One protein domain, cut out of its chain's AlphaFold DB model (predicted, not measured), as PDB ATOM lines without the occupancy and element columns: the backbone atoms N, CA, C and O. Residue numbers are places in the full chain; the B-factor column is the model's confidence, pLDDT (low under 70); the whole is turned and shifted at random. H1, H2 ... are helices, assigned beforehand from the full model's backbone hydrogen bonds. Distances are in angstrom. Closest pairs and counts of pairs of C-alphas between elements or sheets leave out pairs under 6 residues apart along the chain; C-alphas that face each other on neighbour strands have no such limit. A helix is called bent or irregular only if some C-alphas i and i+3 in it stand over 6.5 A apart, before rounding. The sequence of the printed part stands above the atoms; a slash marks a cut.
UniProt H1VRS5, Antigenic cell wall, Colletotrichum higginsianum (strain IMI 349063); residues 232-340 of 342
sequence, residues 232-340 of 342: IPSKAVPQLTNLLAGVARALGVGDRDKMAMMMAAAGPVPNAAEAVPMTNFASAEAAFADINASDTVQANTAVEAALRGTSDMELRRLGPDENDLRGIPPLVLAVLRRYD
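Overview. This is residues 232 to 340 of the 342 residues of the protein "Antigenic cell wall" of Colletotrichum higginsianum (strain IMI 349063) (UniProt H1VRS5). What would one see first? A kinked helix, H1, runs through the middle, with H3 along one side of it, H6 along the other and H4 steeply across its last residues. H2 and H5 lie far out and touch no helix, and residues 260 to 270 stick out. What is it made of, and how large is it? The 109 printed residues hold six named helices, H1 to H6 in chain order, and no named strand: the class is all helix. The whole is compact, with a radius of gyration of the C-alphas of 15.0 A and spans of 42 by 35 by 28 A.

Along the chain. Where is the longest helix? H1 is residues 234 to 252, 25.5 A from its first C-alpha at (105.343, -51.311, 13.755) to its last at (90.375, -36.234, -0.289). It is irregular, with C-alphas 238 and 241 7.6 A apart, and has a kink of 72 degrees near residue 241. Where are the others? H3 is residues 284 to 294, 15.3 A long, and H4 is residues 297 to 308, 16.6 A long. H6, residues 330 to 338, is 12.5 A long and ends at C-alpha 338, (105.813, -45.153, -0.947). H2 is residues 256 to 265, 13.9 A long, and H5 is residues 312 to 317, 8.8 A long.

Arrangement. What touches H1, the hub? H3 touches it at a shallow tilt of 24 degrees, the same way, the closest C-alphas being those of Ala 245 and Ile 291, 5.5 A apart. H6 touches residues 243 to 251 of H1 at a shallow tilt of 24 degrees, opposite ways, closest at the C-alphas of Ala 250 and Leu 331, 5.2 A. Residues 298 to 303 of H4 touch residues 251 to 252 of H1 at a steep tilt of 63 degrees, opposite ways, closest at the C-alphas of Gly 252 and Ala 299, 4.4 A. Which helices stay off? H3 and H4 meet only through their link, while H3 and H6 are apart, and H2 and H5 touch no helix. How well kept are the helix backbones? In H2, H3, H4, H5 and H6 every O i to N i+4 pair is within hydrogen-bond range, and in H1 11 of 15 are.

Size, cuts and confidence. How far does it reach? The two C-alphas farthest apart, those of Ala 265 and Pro 320, are 41.6 A apart. Which links are long? Those from H2 to H3, with 18 residues, and from H5 to H6, with 12, are long; the other three are tight, and the printed part has no cut. Where is confidence low? Residues 253 to 279 are under 70, while the mean pLDDT of the printed part is 73.3.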
ATOM      1  N   ILE A 232      99.428 -52.140   9.166       84.38
ATOM      2  CA  ILE A 232     100.502 -51.167   9.369       84.38
ATOM      3  C   ILE A 232     101.563 -51.858  10.229       84.38
ATOM      4  O   ILE A 232     101.274 -52.177  11.381       84.38
ATOM      5  N   PRO A 233     102.772 -52.123   9.711       78.94
ATOM      6  CA  PRO A 233     103.815 -52.742  10.510       78.94
ATOM      7  C   PRO A 233     104.387 -51.731  11.514       78.94
ATOM      8  O   PRO A 233     104.539 -50.552  11.194       78.94
ATOM      9  N   SER A 234     104.805 -52.187  12.696       74.69
ATOM     10  CA  SER A 234     105.343 -51.311  13.755       74.69
ATOM     11  C   SER A 234     106.580 -50.515  13.316       74.69
ATOM     12  O   SER A 234     106.811 -49.407  13.792       74.69
ATOM     13  N   LYS A 235     107.346 -51.018  12.335       77.81
ATOM     14  CA  LYS A 235     108.469 -50.283  11.719       77.81
ATOM     15  C   LYS A 235     108.046 -48.970  11.046       77.81
ATOM     16  O   LYS A 235     108.886 -48.102  10.846       77.81
ATOM     17  N   ALA A 236     106.769 -48.831  10.684       75.94
ATOM     18  CA  ALA A 236     106.218 -47.633  10.064       75.94
ATOM     19  C   ALA A 236     105.811 -46.565  11.091       75.94
ATOM     20  O   ALA A 236     105.512 -45.444  10.689       75.94
ATOM     21  N   VAL A 237     105.835 -46.862  12.399       75.94
ATOM     22  CA  VAL A 237     105.492 -45.905  13.470       75.94
ATOM     23  C   VAL A 237     106.245 -44.570  13.347       75.94
ATOM     24  O   VAL A 237     105.582 -43.535  13.413       75.94
ATOM     25  N   PRO A 238     107.567 -44.524  13.063       75.75
ATOM     26  CA  PRO A 238     108.287 -43.258  12.884       75.75
ATOM     27  C   PRO A 238     107.785 -42.405  11.711       75.75
ATOM     28  O   PRO A 238     108.007 -41.198  11.678       75.75
ATOM     29  N   GLN A 239     107.126 -43.024  10.729       81.19
ATOM     30  CA  GLN A 239     106.577 -42.362   9.546       81.19
ATOM     31  C   GLN A 239     105.045 -42.317   9.562       81.19
ATOM     32  O   GLN A 239     104.452 -41.818   8.606       81.19
ATOM     33  N   LEU A 240     104.400 -42.790  10.637       81.69
ATOM     34  CA  LEU A 240     102.948 -42.947  10.719       81.69
ATOM     35  C   LEU A 240     102.229 -41.622  10.469       81.69
ATOM     36  O   LEU A 240     101.244 -41.584   9.742       81.69
ATOM     37  N   THR A 241     102.770 -40.526  10.993       80.69
ATOM     38  CA  THR A 241     102.292 -39.163  10.745       80.69
ATOM     39  C   THR A 241     102.207 -38.838   9.256       80.69
ATOM     40  O   THR A 241     101.157 -38.423   8.767       80.69
ATOM     41  N   ASN A 242     103.288 -39.079   8.512       84.12
ATOM     42  CA  ASN A 242     103.331 -38.799   7.079       84.12
ATOM     43  C   ASN A 242     102.458 -39.787   6.290       84.12
ATOM     44  O   ASN A 242     101.766 -39.383   5.356       84.12
ATOM     45  N   LEU A 243     102.436 -41.058   6.704       86.06
ATOM     46  CA  LEU A 243     101.591 -42.096   6.121       86.06
ATOM     47  C   LEU A 243     100.105 -41.736   6.233       86.06
ATOM     48  O   LEU A 243      99.408 -41.710   5.221       86.06
ATOM     49  N   LEU A 244      99.615 -41.434   7.439       86.06
ATOM     50  CA  LEU A 244      98.199 -41.131   7.663       86.06
ATOM     51  C   LEU A 244      97.784 -39.827   6.976       86.06
ATOM     52  O   LEU A 244      96.701 -39.772   6.398       86.06
ATOM     53  N   ALA A 245      98.654 -38.815   6.952       83.75
ATOM     54  CA  ALA A 245      98.410 -37.588   6.195       83.75
ATOM     55  C   ALA A 245      98.373 -37.827   4.675       83.75
ATOM     56  O   ALA A 245      97.488 -37.322   3.981       83.75
ATOM     57  N   GLY A 246      99.274 -38.658   4.147       84.81
ATOM     58  CA  GLY A 246      99.250 -39.076   2.746       84.81
ATOM     59  C   GLY A 246      97.970 -39.835   2.390       84.81
ATOM     60  O   GLY A 246      97.365 -39.566   1.353       84.81
ATOM     61  N   VAL A 247      97.518 -40.740   3.264       86.00
ATOM     62  CA  VAL A 247      96.258 -41.480   3.088       86.00
ATOM     63  C   VAL A 247      95.059 -40.531   3.134       86.00
ATOM     64  O   VAL A 247      94.184 -40.635   2.276       86.00
ATOM     65  N   ALA A 248      95.035 -39.571   4.061       83.12
ATOM     66  CA  ALA A 248      93.990 -38.550   4.132       83.12
ATOM     67  C   ALA A 248      93.886 -37.747   2.827       83.12
ATOM     68  O   ALA A 248      92.798 -37.617   2.266       83.12
ATOM     69  N   ARG A 249      95.022 -37.293   2.279       80.31
ATOM     70  CA  ARG A 249      95.062 -36.615   0.976       80.31
ATOM     71  C   ARG A 249      94.622 -37.518  -0.166       80.31
ATOM     72  O   ARG A 249      93.834 -37.091  -0.999       80.31
ATOM     73  N   ALA A 250      95.073 -38.768  -0.206       81.12
ATOM     74  CA  ALA A 250      94.655 -39.711  -1.240       81.12
ATOM     75  C   ALA A 250      93.135 -39.964  -1.232       81.12
ATOM     76  O   ALA A 250      92.546 -40.162  -2.294       81.12
ATOM     77  N   LEU A 251      92.503 -39.926  -0.055       79.69
ATOM     78  CA  LEU A 251      91.049 -40.027   0.099       79.69
ATOM     79  C   LEU A 251      90.327 -38.716  -0.254       79.69
ATOM     80  O   LEU A 251      89.246 -38.766  -0.832       79.69
ATOM     81  N   GLY A 252      90.928 -37.557   0.035       72.12
ATOM     82  CA  GLY A 252      90.375 -36.234  -0.289       72.12
ATOM     83  C   GLY A 252      90.579 -35.768  -1.737       72.12
ATOM     84  O   GLY A 252      89.811 -34.953  -2.232       72.12
ATOM     85  N   VAL A 253      91.572 -36.309  -2.449       61.41
ATOM     86  CA  VAL A 253      91.816 -36.073  -3.890       61.41
ATOM     87  C   VAL A 253      90.957 -37.004  -4.765       61.41
ATOM     88  O   VAL A 253      90.970 -36.905  -5.991       61.41
ATOM     89  N   GLY A 254      90.178 -37.893  -4.144       54.50
ATOM     90  CA  GLY A 254      89.332 -38.896  -4.786       54.50
ATOM     91  C   GLY A 254      88.089 -38.355  -5.500       54.50
ATOM     92  O   GLY A 254      87.032 -38.967  -5.388       54.50
ATOM     93  N   ASP A 255      88.191 -37.265  -6.262       51.56
ATOM     94  CA  ASP A 255      87.188 -36.961  -7.283       51.56
ATOM     95  C   ASP A 255      87.427 -37.882  -8.481       51.56
ATOM     96  O   ASP A 255      88.425 -37.769  -9.204       51.56
ATOM     97  N   ARG A 256      86.476 -38.793  -8.723       51.41
ATOM     98  CA  ARG A 256      86.437 -39.600  -9.955       51.41
ATOM     99  C   ARG A 256      86.463 -38.714 -11.199       51.41
ATOM    100  O   ARG A 256      87.006 -39.152 -12.202       51.41
ATOM    101  N   ASP A 257      85.985 -37.473 -11.105       49.09
ATOM    102  CA  ASP A 257      86.002 -36.487 -12.189       49.09
ATOM    103  C   ASP A 257      87.400 -35.928 -12.477       49.09
ATOM    104  O   ASP A 257      87.732 -35.680 -13.633       49.09
ATOM    105  N   LYS A 258      88.275 -35.814 -11.469       50.41
ATOM    106  CA  LYS A 258      89.687 -35.458 -11.680       50.41
ATOM    107  C   LYS A 258      90.477 -36.620 -12.270       50.41
ATOM    108  O   LYS A 258      91.296 -36.397 -13.154       50.41
ATOM    109  N   MET A 259      90.199 -37.857 -11.843       49.34
ATOM    110  CA  MET A 259      90.740 -39.053 -12.504       49.34
ATOM    111  C   MET A 259      90.207 -39.200 -13.931       49.34
ATOM    112  O   MET A 259      90.980 -39.529 -14.820       49.34
ATOM    113  N   ALA A 260      88.922 -38.930 -14.170       47.41
ATOM    114  CA  ALA A 260      88.320 -38.959 -15.499       47.41
ATOM    115  C   ALA A 260      88.893 -37.853 -16.392       47.41
ATOM    116  O   ALA A 260      89.217 -38.133 -17.537       47.41
ATOM    117  N   MET A 261      89.123 -36.641 -15.874       47.81
ATOM    118  CA  MET A 261      89.848 -35.589 -16.597       47.81
ATOM    119  C   MET A 261      91.312 -35.964 -16.856       47.81
ATOM    120  O   MET A 261      91.797 -35.734 -17.958       47.81
ATOM    121  N   MET A 262      92.019 -36.565 -15.895       46.59
ATOM    122  CA  MET A 262      93.412 -37.003 -16.080       46.59
ATOM    123  C   MET A 262      93.539 -38.175 -17.062       46.59
ATOM    124  O   MET A 262      94.493 -38.216 -17.831       46.59
ATOM    125  N   MET A 263      92.564 -39.088 -17.081       45.50
ATOM    126  CA  MET A 263      92.469 -40.192 -18.044       45.50
ATOM    127  C   MET A 263      91.972 -39.729 -19.421       45.50
ATOM    128  O   MET A 263      92.293 -40.355 -20.425       45.50
ATOM    129  N   ALA A 264      91.190 -38.646 -19.489       46.50
ATOM    130  CA  ALA A 264      90.717 -38.060 -20.744       46.50
ATOM    131  C   ALA A 264      91.745 -37.113 -21.389       46.50
ATOM    132  O   ALA A 264      91.689 -36.898 -22.598       46.50
ATOM    133  N   ALA A 265      92.679 -36.551 -20.612       44.81
ATOM    134  CA  ALA A 265      93.653 -35.565 -21.089       44.81
ATOM    135  C   ALA A 265      95.025 -36.145 -21.485       44.81
ATOM    136  O   ALA A 265      95.808 -35.445 -22.124       44.81
ATOM    137  N   ALA A 266      95.341 -37.399 -21.153       40.78
ATOM    138  CA  ALA A 266      96.594 -38.037 -21.551       40.78
ATOM    139  C   ALA A 266      96.406 -39.553 -21.698       40.78
ATOM    140  O   ALA A 266      95.640 -40.156 -20.954       40.78
ATOM    141  N   GLY A 267      97.107 -40.164 -22.660       45.19
ATOM    142  CA  GLY A 267      97.209 -41.622 -22.810       45.19
ATOM    143  C   GLY A 267      97.825 -42.321 -21.577       45.19
ATOM    144  O   GLY A 267      97.832 -41.745 -20.492       45.19
ATOM    145  N   PRO A 268      98.331 -43.569 -21.698       40.59
ATOM    146  CA  PRO A 268      98.626 -44.444 -20.557       40.59
ATOM    147  C   PRO A 268      99.392 -43.713 -19.446       40.59
ATOM    148  O   PRO A 268     100.484 -43.194 -19.661       40.59
ATOM    149  N   VAL A 269      98.748 -43.645 -18.279       44.97
ATOM    150  CA  VAL A 269      99.079 -42.784 -17.139       44.97
ATOM    151  C   VAL A 269     100.558 -42.911 -16.743       44.97
ATOM    152  O   VAL A 269     100.957 -43.978 -16.268       44.97
ATOM    153  N   PRO A 270     101.373 -41.844 -16.835       42.12
ATOM    154  CA  PRO A 270     102.616 -41.785 -16.093       42.12
ATOM    155  C   PRO A 270     102.258 -41.542 -14.621       42.12
ATOM    156  O   PRO A 270     101.697 -40.514 -14.260       42.12
ATOM    157  N   ASN A 271     102.547 -42.528 -13.774       50.12
ATOM    158  CA  ASN A 271     102.703 -42.397 -12.325       50.12
ATOM    159  C   ASN A 271     101.558 -41.731 -11.532       50.12
ATOM    160  O   ASN A 271     101.676 -40.609 -11.049       50.12
ATOM    161  N   ALA A 272     100.542 -42.517 -11.154       48.75
ATOM    162  CA  ALA A 272      99.654 -42.182 -10.025       48.75
ATOM    163  C   ALA A 272     100.418 -41.842  -8.713       48.75
ATOM    164  O   ALA A 272      99.869 -41.202  -7.820       48.75
ATOM    165  N   ALA A 273     101.693 -42.238  -8.606       45.25
ATOM    166  CA  ALA A 273     102.604 -41.897  -7.511       45.25
ATOM    167  C   ALA A 273     103.042 -40.414  -7.471       45.25
ATOM    168  O   ALA A 273     103.489 -39.941  -6.423       45.25
ATOM    169  N   GLU A 274     102.912 -39.673  -8.576       51.12
ATOM    170  CA  GLU A 274     103.223 -38.235  -8.649       51.12
ATOM    171  C   GLU A 274     102.028 -37.353  -8.249       51.12
ATOM    172  O   GLU A 274     102.216 -36.204  -7.858       51.12
ATOM    173  N   ALA A 275     100.804 -37.896  -8.263       55.88
ATOM    174  CA  ALA A 275      99.581 -37.144  -7.974       55.88
ATOM    175  C   ALA A 275      99.381 -36.808  -6.481       55.88
ATOM    176  O   ALA A 275      98.656 -35.867  -6.157       55.88
ATOM    177  N   VAL A 276     100.021 -37.548  -5.564       57.72
ATOM    178  CA  VAL A 276     100.028 -37.232  -4.125       57.72
ATOM    179  C   VAL A 276     101.435 -36.750  -3.746       57.72
ATOM    180  O   VAL A 276     102.368 -37.559  -3.759       57.72
ATOM    181  N   PRO A 277     101.640 -35.458  -3.425       58.44
ATOM    182  CA  PRO A 277     102.973 -34.937  -3.127       58.44
ATOM    183  C   PRO A 277     103.564 -35.595  -1.872       58.44
ATOM    184  O   PRO A 277     102.876 -35.758  -0.861       58.44
ATOM    185  N   MET A 278     104.855 -35.958  -1.924       55.09
ATOM    186  CA  MET A 278     105.598 -36.308  -0.710       55.09
ATOM    187  C   MET A 278     105.666 -35.085   0.181       55.09
ATOM    188  O   MET A 278     106.212 -34.060  -0.217       55.09
ATOM    189  N   THR A 279     105.161 -35.212   1.397       63.28
ATOM    190  CA  THR A 279     105.455 -34.247   2.446       63.28
ATOM    191  C   THR A 279     106.054 -35.002   3.613       63.28
ATOM    192  O   THR A 279     105.481 -35.965   4.123       63.28
ATOM    193  N   ASN A 280     107.233 -34.556   4.020       70.12
ATOM    194  CA  ASN A 280     107.779 -34.885   5.319       70.12
ATOM    195  C   ASN A 280     107.375 -33.735   6.230       70.12
ATOM    196  O   ASN A 280     107.920 -32.636   6.113       70.12
ATOM    197  N   PHE A 281     106.367 -33.956   7.069       71.69
ATOM    198  CA  PHE A 281     105.961 -32.943   8.030       71.69
ATOM    199  C   PHE A 281     107.072 -32.751   9.059       71.69
ATOM    200  O   PHE A 281     107.623 -33.716   9.587       71.69
ATOM    201  N   ALA A 282     107.401 -31.489   9.334       70.81
ATOM    202  CA  ALA A 282     108.387 -31.136  10.349       70.81
ATOM    203  C   ALA A 282     107.889 -31.427  11.777       70.81
ATOM    204  O   ALA A 282     108.705 -31.550  12.685       70.81
ATOM    205  N   SER A 283     106.570 -31.539  11.973       72.38
ATOM    206  CA  SER A 283     105.948 -31.879  13.253       72.38
ATOM    207  C   SER A 283     104.596 -32.580  13.069       72.38
ATOM    208  O   SER A 283     104.009 -32.553  11.980       72.38
ATOM    209  N   ALA A 284     104.088 -33.195  14.141       70.31
ATOM    210  CA  ALA A 284     102.770 -33.822  14.150       70.31
ATOM    211  C   ALA A 284     101.650 -32.788  13.938       70.31
ATOM    212  O   ALA A 284     100.720 -33.038  13.177       70.31
ATOM    213  N   GLU A 285     101.787 -31.578  14.485       79.06
ATOM    214  CA  GLU A 285     100.827 -30.479  14.319       79.06
ATOM    215  C   GLU A 285     100.671 -30.052  12.861       79.06
ATOM    216  O   GLU A 285      99.553 -29.797  12.409       79.06
ATOM    217  N   ALA A 286     101.773 -30.010  12.106       81.19
ATOM    218  CA  ALA A 286     101.725 -29.692  10.685       81.19
ATOM    219  C   ALA A 286     100.947 -30.762   9.901       81.19
ATOM    220  O   ALA A 286     100.151 -30.431   9.022       81.19
ATOM    221  N   ALA A 287     101.111 -32.036  10.264       80.12
ATOM    222  CA  ALA A 287     100.327 -33.122   9.684       80.12
ATOM    223  C   ALA A 287      98.854 -33.073  10.116       80.12
ATOM    224  O   ALA A 287      97.967 -33.348   9.312       80.12
ATOM    225  N   PHE A 288      98.563 -32.682  11.362       83.44
ATOM    226  CA  PHE A 288      97.187 -32.509  11.834       83.44
ATOM    227  C   PHE A 288      96.472 -31.419  11.043       83.44
ATOM    228  O   PHE A 288      95.325 -31.606  10.645       83.44
ATOM    229  N   ALA A 289      97.146 -30.291  10.802       82.38
ATOM    230  CA  ALA A 289      96.611 -29.201   9.996       82.38
ATOM    231  C   ALA A 289      96.328 -29.649   8.553       82.38
ATOM    232  O   ALA A 289      95.264 -29.335   8.028       82.38
ATOM    233  N   ASP A 290      97.224 -30.432   7.946       82.31
ATOM    234  CA  ASP A 290      97.049 -30.987   6.594       82.31
ATOM    235  C   ASP A 290      95.859 -31.955   6.496       82.31
ATOM    236  O   ASP A 290      95.018 -31.840   5.599       82.31
ATOM    237  N   ILE A 291      95.732 -32.878   7.456       82.00
ATOM    238  CA  ILE A 291      94.592 -33.806   7.507       82.00
ATOM    239  C   ILE A 291      93.288 -33.035   7.727       82.00
ATOM    240  O   ILE A 291      92.299 -33.309   7.053       82.00
ATOM    241  N   ASN A 292      93.284 -32.044   8.623       82.75
ATOM    242  CA  ASN A 292      92.115 -31.196   8.860       82.75
ATOM    243  C   ASN A 292      91.743 -30.364   7.628       82.75
ATOM    244  O   ASN A 292      90.562 -30.189   7.355       82.75
ATOM    245  N   ALA A 293      92.719 -29.877   6.859       80.81
ATOM    246  CA  ALA A 293      92.454 -29.191   5.595       80.81
ATOM    247  C   ALA A 293      91.855 -30.138   4.539       80.81
ATOM    248  O   ALA A 293      91.093 -29.703   3.677       80.81
ATOM    249  N   SER A 294      92.166 -31.433   4.629       79.69
ATOM    250  CA  SER A 294      91.609 -32.481   3.764       79.69
ATOM    251  C   SER A 294      90.214 -32.959   4.205       79.69
ATOM    252  O   SER A 294      89.558 -33.676   3.447       79.69
ATOM    253  N   ASP A 295      89.745 -32.564   5.397       81.88
ATOM    254  CA  ASP A 295      88.454 -32.938   5.998       81.88
ATOM    255  C   ASP A 295      87.265 -32.239   5.313       81.88
ATOM    256  O   ASP A 295      86.609 -31.359   5.868       81.88
ATOM    257  N   THR A 296      86.995 -32.619   4.066       82.19
ATOM    258  CA  THR A 296      85.872 -32.104   3.269       82.19
ATOM    259  C   THR A 296      84.666 -33.044   3.317       82.19
ATOM    260  O   THR A 296      84.780 -34.231   3.639       82.19
ATOM    261  N   VAL A 297      83.478 -32.541   2.965       81.12
ATOM    262  CA  VAL A 297      82.252 -33.363   2.875       81.12
ATOM    263  C   VAL A 297      82.427 -34.491   1.851       81.12
ATOM    264  O   VAL A 297      82.041 -35.631   2.109       81.12
ATOM    265  N   GLN A 298      83.060 -34.195   0.715       76.94
ATOM    266  CA  GLN A 298      83.358 -35.167  -0.336       76.94
ATOM    267  C   GLN A 298      84.297 -36.268   0.173       76.94
ATOM    268  O   GLN A 298      84.013 -37.453  -0.010       76.94
ATOM    269  N   ALA A 299      85.368 -35.894   0.881       75.56
ATOM    270  CA  ALA A 299      86.322 -36.850   1.437       75.56
ATOM    271  C   ALA A 299      85.678 -37.762   2.494       75.56
ATOM    272  O   ALA A 299      85.872 -38.978   2.469       75.56
ATOM    273  N   ASN A 300      84.842 -37.202   3.374       80.38
ATOM    274  CA  ASN A 300      84.093 -37.994   4.353       80.38
ATOM    275  C   ASN A 300      83.062 -38.921   3.688       80.38
ATOM    276  O   ASN A 300      82.897 -40.060   4.115       80.38
ATOM    277  N   THR A 301      82.436 -38.497   2.587       80.50
ATOM    278  CA  THR A 301      81.533 -39.362   1.806       80.50
ATOM    279  C   THR A 301      82.288 -40.542   1.180       80.50
ATOM    280  O   THR A 301      81.810 -41.679   1.200       80.50
ATOM    281  N   ALA A 302      83.494 -40.305   0.654       73.19
ATOM    282  CA  ALA A 302      84.353 -41.363   0.122       73.19
ATOM    283  C   ALA A 302      84.798 -42.352   1.216       73.19
ATOM    284  O   ALA A 302      84.790 -43.567   1.001       73.19
ATOM    285  N   VAL A 303      85.119 -41.840   2.408       77.19
ATOM    286  CA  VAL A 303      85.396 -42.638   3.611       77.19
ATOM    287  C   VAL A 303      84.198 -43.513   3.994       77.19
ATOM    288  O   VAL A 303      84.360 -44.715   4.213       77.19
ATOM    289  N   GLU A 304      82.987 -42.955   4.030       80.69
ATOM    290  CA  GLU A 304      81.774 -43.723   4.326       80.69
ATOM    291  C   GLU A 304      81.536 -44.842   3.307       80.69
ATOM    292  O   GLU A 304      81.173 -45.962   3.681       80.69
ATOM    293  N   ALA A 305      81.773 -44.576   2.021       76.12
ATOM    294  CA  ALA A 305      81.672 -45.591   0.980       76.12
ATOM    295  C   ALA A 305      82.686 -46.732   1.196       76.12
ATOM    296  O   ALA A 305      82.320 -47.904   1.075       76.12
ATOM    297  N   ALA A 306      83.927 -46.413   1.581       71.75
ATOM    298  CA  ALA A 306      84.946 -47.412   1.911       71.75
ATOM    299  C   ALA A 306      84.541 -48.279   3.120       71.75
ATOM    300  O   ALA A 306      84.683 -49.506   3.083       71.75
ATOM    301  N   LEU A 307      83.955 -47.662   4.153       74.69
ATOM    302  CA  LEU A 307      83.448 -48.350   5.344       74.69
ATOM    303  C   LEU A 307      82.279 -49.307   5.047       74.69
ATOM    304  O   LEU A 307      82.155 -50.339   5.716       74.69
ATOM    305  N   ARG A 308      81.430 -48.980   4.058       78.19
ATOM    306  CA  ARG A 308      80.317 -49.836   3.596       78.19
ATOM    307  C   ARG A 308      80.788 -50.991   2.714       78.19
ATOM    308  O   ARG A 308      80.207 -52.067   2.775       78.19
ATOM    309  N   GLY A 309      81.834 -50.779   1.914       72.31
ATOM    310  CA  GLY A 309      82.348 -51.766   0.960       72.31
ATOM    311  C   GLY A 309      83.176 -52.903   1.570       72.31
ATOM    312  O   GLY A 309      83.642 -53.759   0.826       72.31
ATOM    313  N   THR A 310      83.398 -52.905   2.888       80.38
ATOM    314  CA  THR A 310      84.177 -53.942   3.584       80.38
ATOM    315  C   THR A 310      83.422 -54.422   4.820       80.38
ATOM    316  O   THR A 310      83.089 -53.626   5.704       80.38
ATOM    317  N   SER A 311      83.158 -55.723   4.909       82.44
ATOM    318  CA  SER A 311      82.475 -56.328   6.057       82.44
ATOM    319  C   SER A 311      83.457 -56.830   7.119       82.44
ATOM    320  O   SER A 311      84.568 -57.265   6.820       82.44
ATOM    321  N   ASP A 312      83.026 -56.846   8.380       80.56
ATOM    322  CA  ASP A 312      83.847 -57.364   9.483       80.56
ATOM    323  C   ASP A 312      84.127 -58.869   9.330       80.56
ATOM    324  O   ASP A 312      85.146 -59.365   9.806       80.56
ATOM    325  N   MET A 313      83.248 -59.608   8.638       82.81
ATOM    326  CA  MET A 313      83.479 -61.020   8.318       82.81
ATOM    327  C   MET A 313      84.636 -61.214   7.338       82.81
ATOM    328  O   MET A 313      85.409 -62.153   7.509       82.81
ATOM    329  N   GLU A 314      84.768 -60.351   6.328       84.31
ATOM    330  CA  GLU A 314      85.904 -60.398   5.401       84.31
ATOM    331  C   GLU A 314      87.211 -60.097   6.133       84.31
ATOM    332  O   GLU A 314      88.181 -60.830   5.967       84.31
ATOM    333  N   LEU A 315      87.214 -59.090   7.011       86.62
ATOM    334  CA  LEU A 315      88.394 -58.733   7.802       86.62
ATOM    335  C   LEU A 315      88.818 -59.855   8.756       86.62
ATOM    336  O   LEU A 315      90.003 -60.140   8.878       86.62
ATOM    337  N   ARG A 316      87.868 -60.543   9.400       84.06
ATOM    338  CA  ARG A 316      88.162 -61.674  10.302       84.06
ATOM    339  C   ARG A 316      88.782 -62.884   9.605       84.06
ATOM    340  O   ARG A 316      89.382 -63.706  10.287       84.06
ATOM    341  N   ARG A 317      88.599 -63.027   8.289       85.81
ATOM    342  CA  ARG A 317      89.180 -64.131   7.508       85.81
ATOM    343  C   ARG A 317      90.639 -63.893   7.137       85.81
ATOM    344  O   ARG A 317      91.306 -64.856   6.780       85.81
ATOM    345  N   LEU A 318      91.110 -62.650   7.212       86.81
ATOM    346  CA  LEU A 318      92.498 -62.318   6.925       86.81
ATOM    347  C   LEU A 318      93.403 -62.806   8.056       86.81
ATOM    348  O   LEU A 318      93.135 -62.555   9.236       86.81
ATOM    349  N   GLY A 319      94.501 -63.460   7.682       84.56
ATOM    350  CA  GLY A 319      95.555 -63.822   8.625       84.56
ATOM    351  C   GLY A 319      96.207 -62.592   9.286       84.56
ATOM    352  O   GLY A 319      96.048 -61.466   8.808       84.56
ATOM    353  N   PRO A 320      96.982 -62.766  10.373       78.00
ATOM    354  CA  PRO A 320      97.606 -61.656  11.104       78.00
ATOM    355  C   PRO A 320      98.520 -60.753  10.266       78.00
ATOM    356  O   PRO A 320      98.630 -59.574  10.584       78.00
ATOM    357  N   ASP A 321      99.132 -61.280   9.203       80.94
ATOM    358  CA  ASP A 321     100.067 -60.560   8.321       80.94
ATOM    359  C   ASP A 321      99.582 -60.466   6.862       80.94
ATOM    360  O   ASP A 321     100.305 -60.010   5.981       80.94
ATOM    361  N   GLU A 322      98.349 -60.899   6.583       87.81
ATOM    362  CA  GLU A 322      97.813 -60.976   5.221       87.81
ATOM    363  C   GLU A 322      97.212 -59.638   4.759       87.81
ATOM    364  O   GLU A 322      96.335 -59.081   5.414       87.81
ATOM    365  N   ASN A 323      97.633 -59.113   3.611       91.00
ATOM    366  CA  ASN A 323      97.081 -57.869   3.070       91.00
ATOM    367  C   ASN A 323      96.088 -58.148   1.933       91.00
ATOM    368  O   ASN A 323      96.395 -58.906   1.017       91.00
ATOM    369  N   ASP A 324      94.932 -57.476   1.944       90.94
ATOM    370  CA  ASP A 324      93.959 -57.519   0.843       90.94
ATOM    371  C   ASP A 324      93.901 -56.180   0.104       90.94
ATOM    372  O   ASP A 324      93.403 -55.180   0.616       90.94
ATOM    373  N   LEU A 325      94.384 -56.153  -1.137       90.06
ATOM    374  CA  LEU A 325      94.430 -54.923  -1.930       90.06
ATOM    375  C   LEU A 325      93.098 -54.602  -2.636       90.06
ATOM    376  O   LEU A 325      92.946 -53.522  -3.217       90.06
ATOM    377  N   ARG A 326      92.123 -55.523  -2.632       85.81
ATOM    378  CA  ARG A 326      90.893 -55.396  -3.427       85.81
ATOM    379  C   ARG A 326      90.011 -54.261  -2.914       85.81
ATOM    380  O   ARG A 326      89.668 -54.183  -1.732       85.81
ATOM    381  N   GLY A 327      89.589 -53.397  -3.835       79.81
ATOM    382  CA  GLY A 327      88.711 -52.264  -3.540       79.81
ATOM    383  C   GLY A 327      89.394 -51.098  -2.817       79.81
ATOM    384  O   GLY A 327      88.703 -50.165  -2.417       79.81
ATOM    385  N   ILE A 328      90.722 -51.124  -2.652       83.81
ATOM    386  CA  ILE A 328      91.474 -49.979  -2.131       83.81
ATOM    387  C   ILE A 328      91.690 -48.963  -3.265       83.81
ATOM    388  O   ILE A 328      92.122 -49.356  -4.353       83.81
ATOM    389  N   PRO A 329      91.424 -47.661  -3.045       81.75
ATOM    390  CA  PRO A 329      91.656 -46.636  -4.057       81.75
ATOM    391  C   PRO A 329      93.113 -46.617  -4.566       81.75
ATOM    392  O   PRO A 329      94.039 -46.674  -3.752       81.75
ATOM    393  N   PRO A 330      93.360 -46.459  -5.884       80.94
ATOM    394  CA  PRO A 330      94.714 -46.474  -6.446       80.94
ATOM    395  C   PRO A 330      95.670 -45.437  -5.843       80.94
ATOM    396  O   PRO A 330      96.846 -45.734  -5.644       80.94
ATOM    397  N   LEU A 331      95.174 -44.241  -5.500       81.25
ATOM    398  CA  LEU A 331      95.982 -43.210  -4.840       81.25
ATOM    399  C   LEU A 331      96.398 -43.627  -3.423       81.25
ATOM    400  O   LEU A 331      97.520 -43.352  -3.009       81.25
ATOM    401  N   VAL A 332      95.536 -44.347  -2.699       84.50
ATOM    402  CA  VAL A 332      95.872 -44.892  -1.375       84.50
ATOM    403  C   VAL A 332      96.933 -45.986  -1.513       84.50
ATOM    404  O   VAL A 332      97.906 -45.980  -0.768       84.50
ATOM    405  N   LEU A 333      96.819 -46.869  -2.514       85.38
ATOM    406  CA  LEU A 333      97.855 -47.871  -2.809       85.38
ATOM    407  C   LEU A 333      99.207 -47.229  -3.154       85.38
ATOM    408  O   LEU A 333     100.245 -47.725  -2.722       85.38
ATOM    409  N   ALA A 334      99.209 -46.126  -3.909       83.12
ATOM    410  CA  ALA A 334     100.433 -45.394  -4.233       83.12
ATOM    411  C   ALA A 334     101.115 -44.827  -2.977       83.12
ATOM    412  O   ALA A 334     102.335 -44.920  -2.849       83.12
ATOM    413  N   VAL A 335     100.332 -44.300  -2.029       86.44
ATOM    414  CA  VAL A 335     100.845 -43.853  -0.725       86.44
ATOM    415  C   VAL A 335     101.410 -45.030   0.071       86.44
ATOM    416  O   VAL A 335     102.533 -44.943   0.551       86.44
ATOM    417  N   LEU A 336     100.682 -46.146   0.171       88.00
ATOM    418  CA  LEU A 336     101.125 -47.323   0.930       88.00
ATOM    419  C   LEU A 336     102.454 -47.896   0.418       88.00
ATOM    420  O   LEU A 336     103.332 -48.191   1.225       88.00
ATOM    421  N   ARG A 337     102.630 -47.987  -0.907       88.38
ATOM    422  CA  ARG A 337     103.897 -48.419  -1.527       88.38
ATOM    423  C   ARG A 337     105.049 -47.477  -1.212       88.38
ATOM    424  O   ARG A 337     106.163 -47.914  -0.976       88.38
ATOM    425  N   ARG A 338     104.787 -46.169  -1.206       84.25
ATOM    426  CA  ARG A 338     105.813 -45.153  -0.947       84.25
ATOM    427  C   ARG A 338     106.368 -45.211   0.481       84.25
ATOM    428  O   ARG A 338     107.496 -44.782   0.689       84.25
ATOM    429  N   TYR A 339     105.591 -45.719   1.436       84.38
ATOM    430  CA  TYR A 339     106.015 -45.930   2.826       84.38
ATOM    431  C   TYR A 339     106.377 -47.398   3.122       84.38
ATOM    432  O   TYR A 339     106.378 -47.801   4.285       84.38
ATOM    433  N   ASP A 340     106.649 -48.204   2.088       85.81
ATOM    434  CA  ASP A 340     107.046 -49.616   2.194       85.81
ATOM    435  C   ASP A 340     106.094 -50.472   3.059       85.81
ATOM    436  O   ASP A 340     106.519 -51.361   3.814       85.81
TER     437      ASP A 340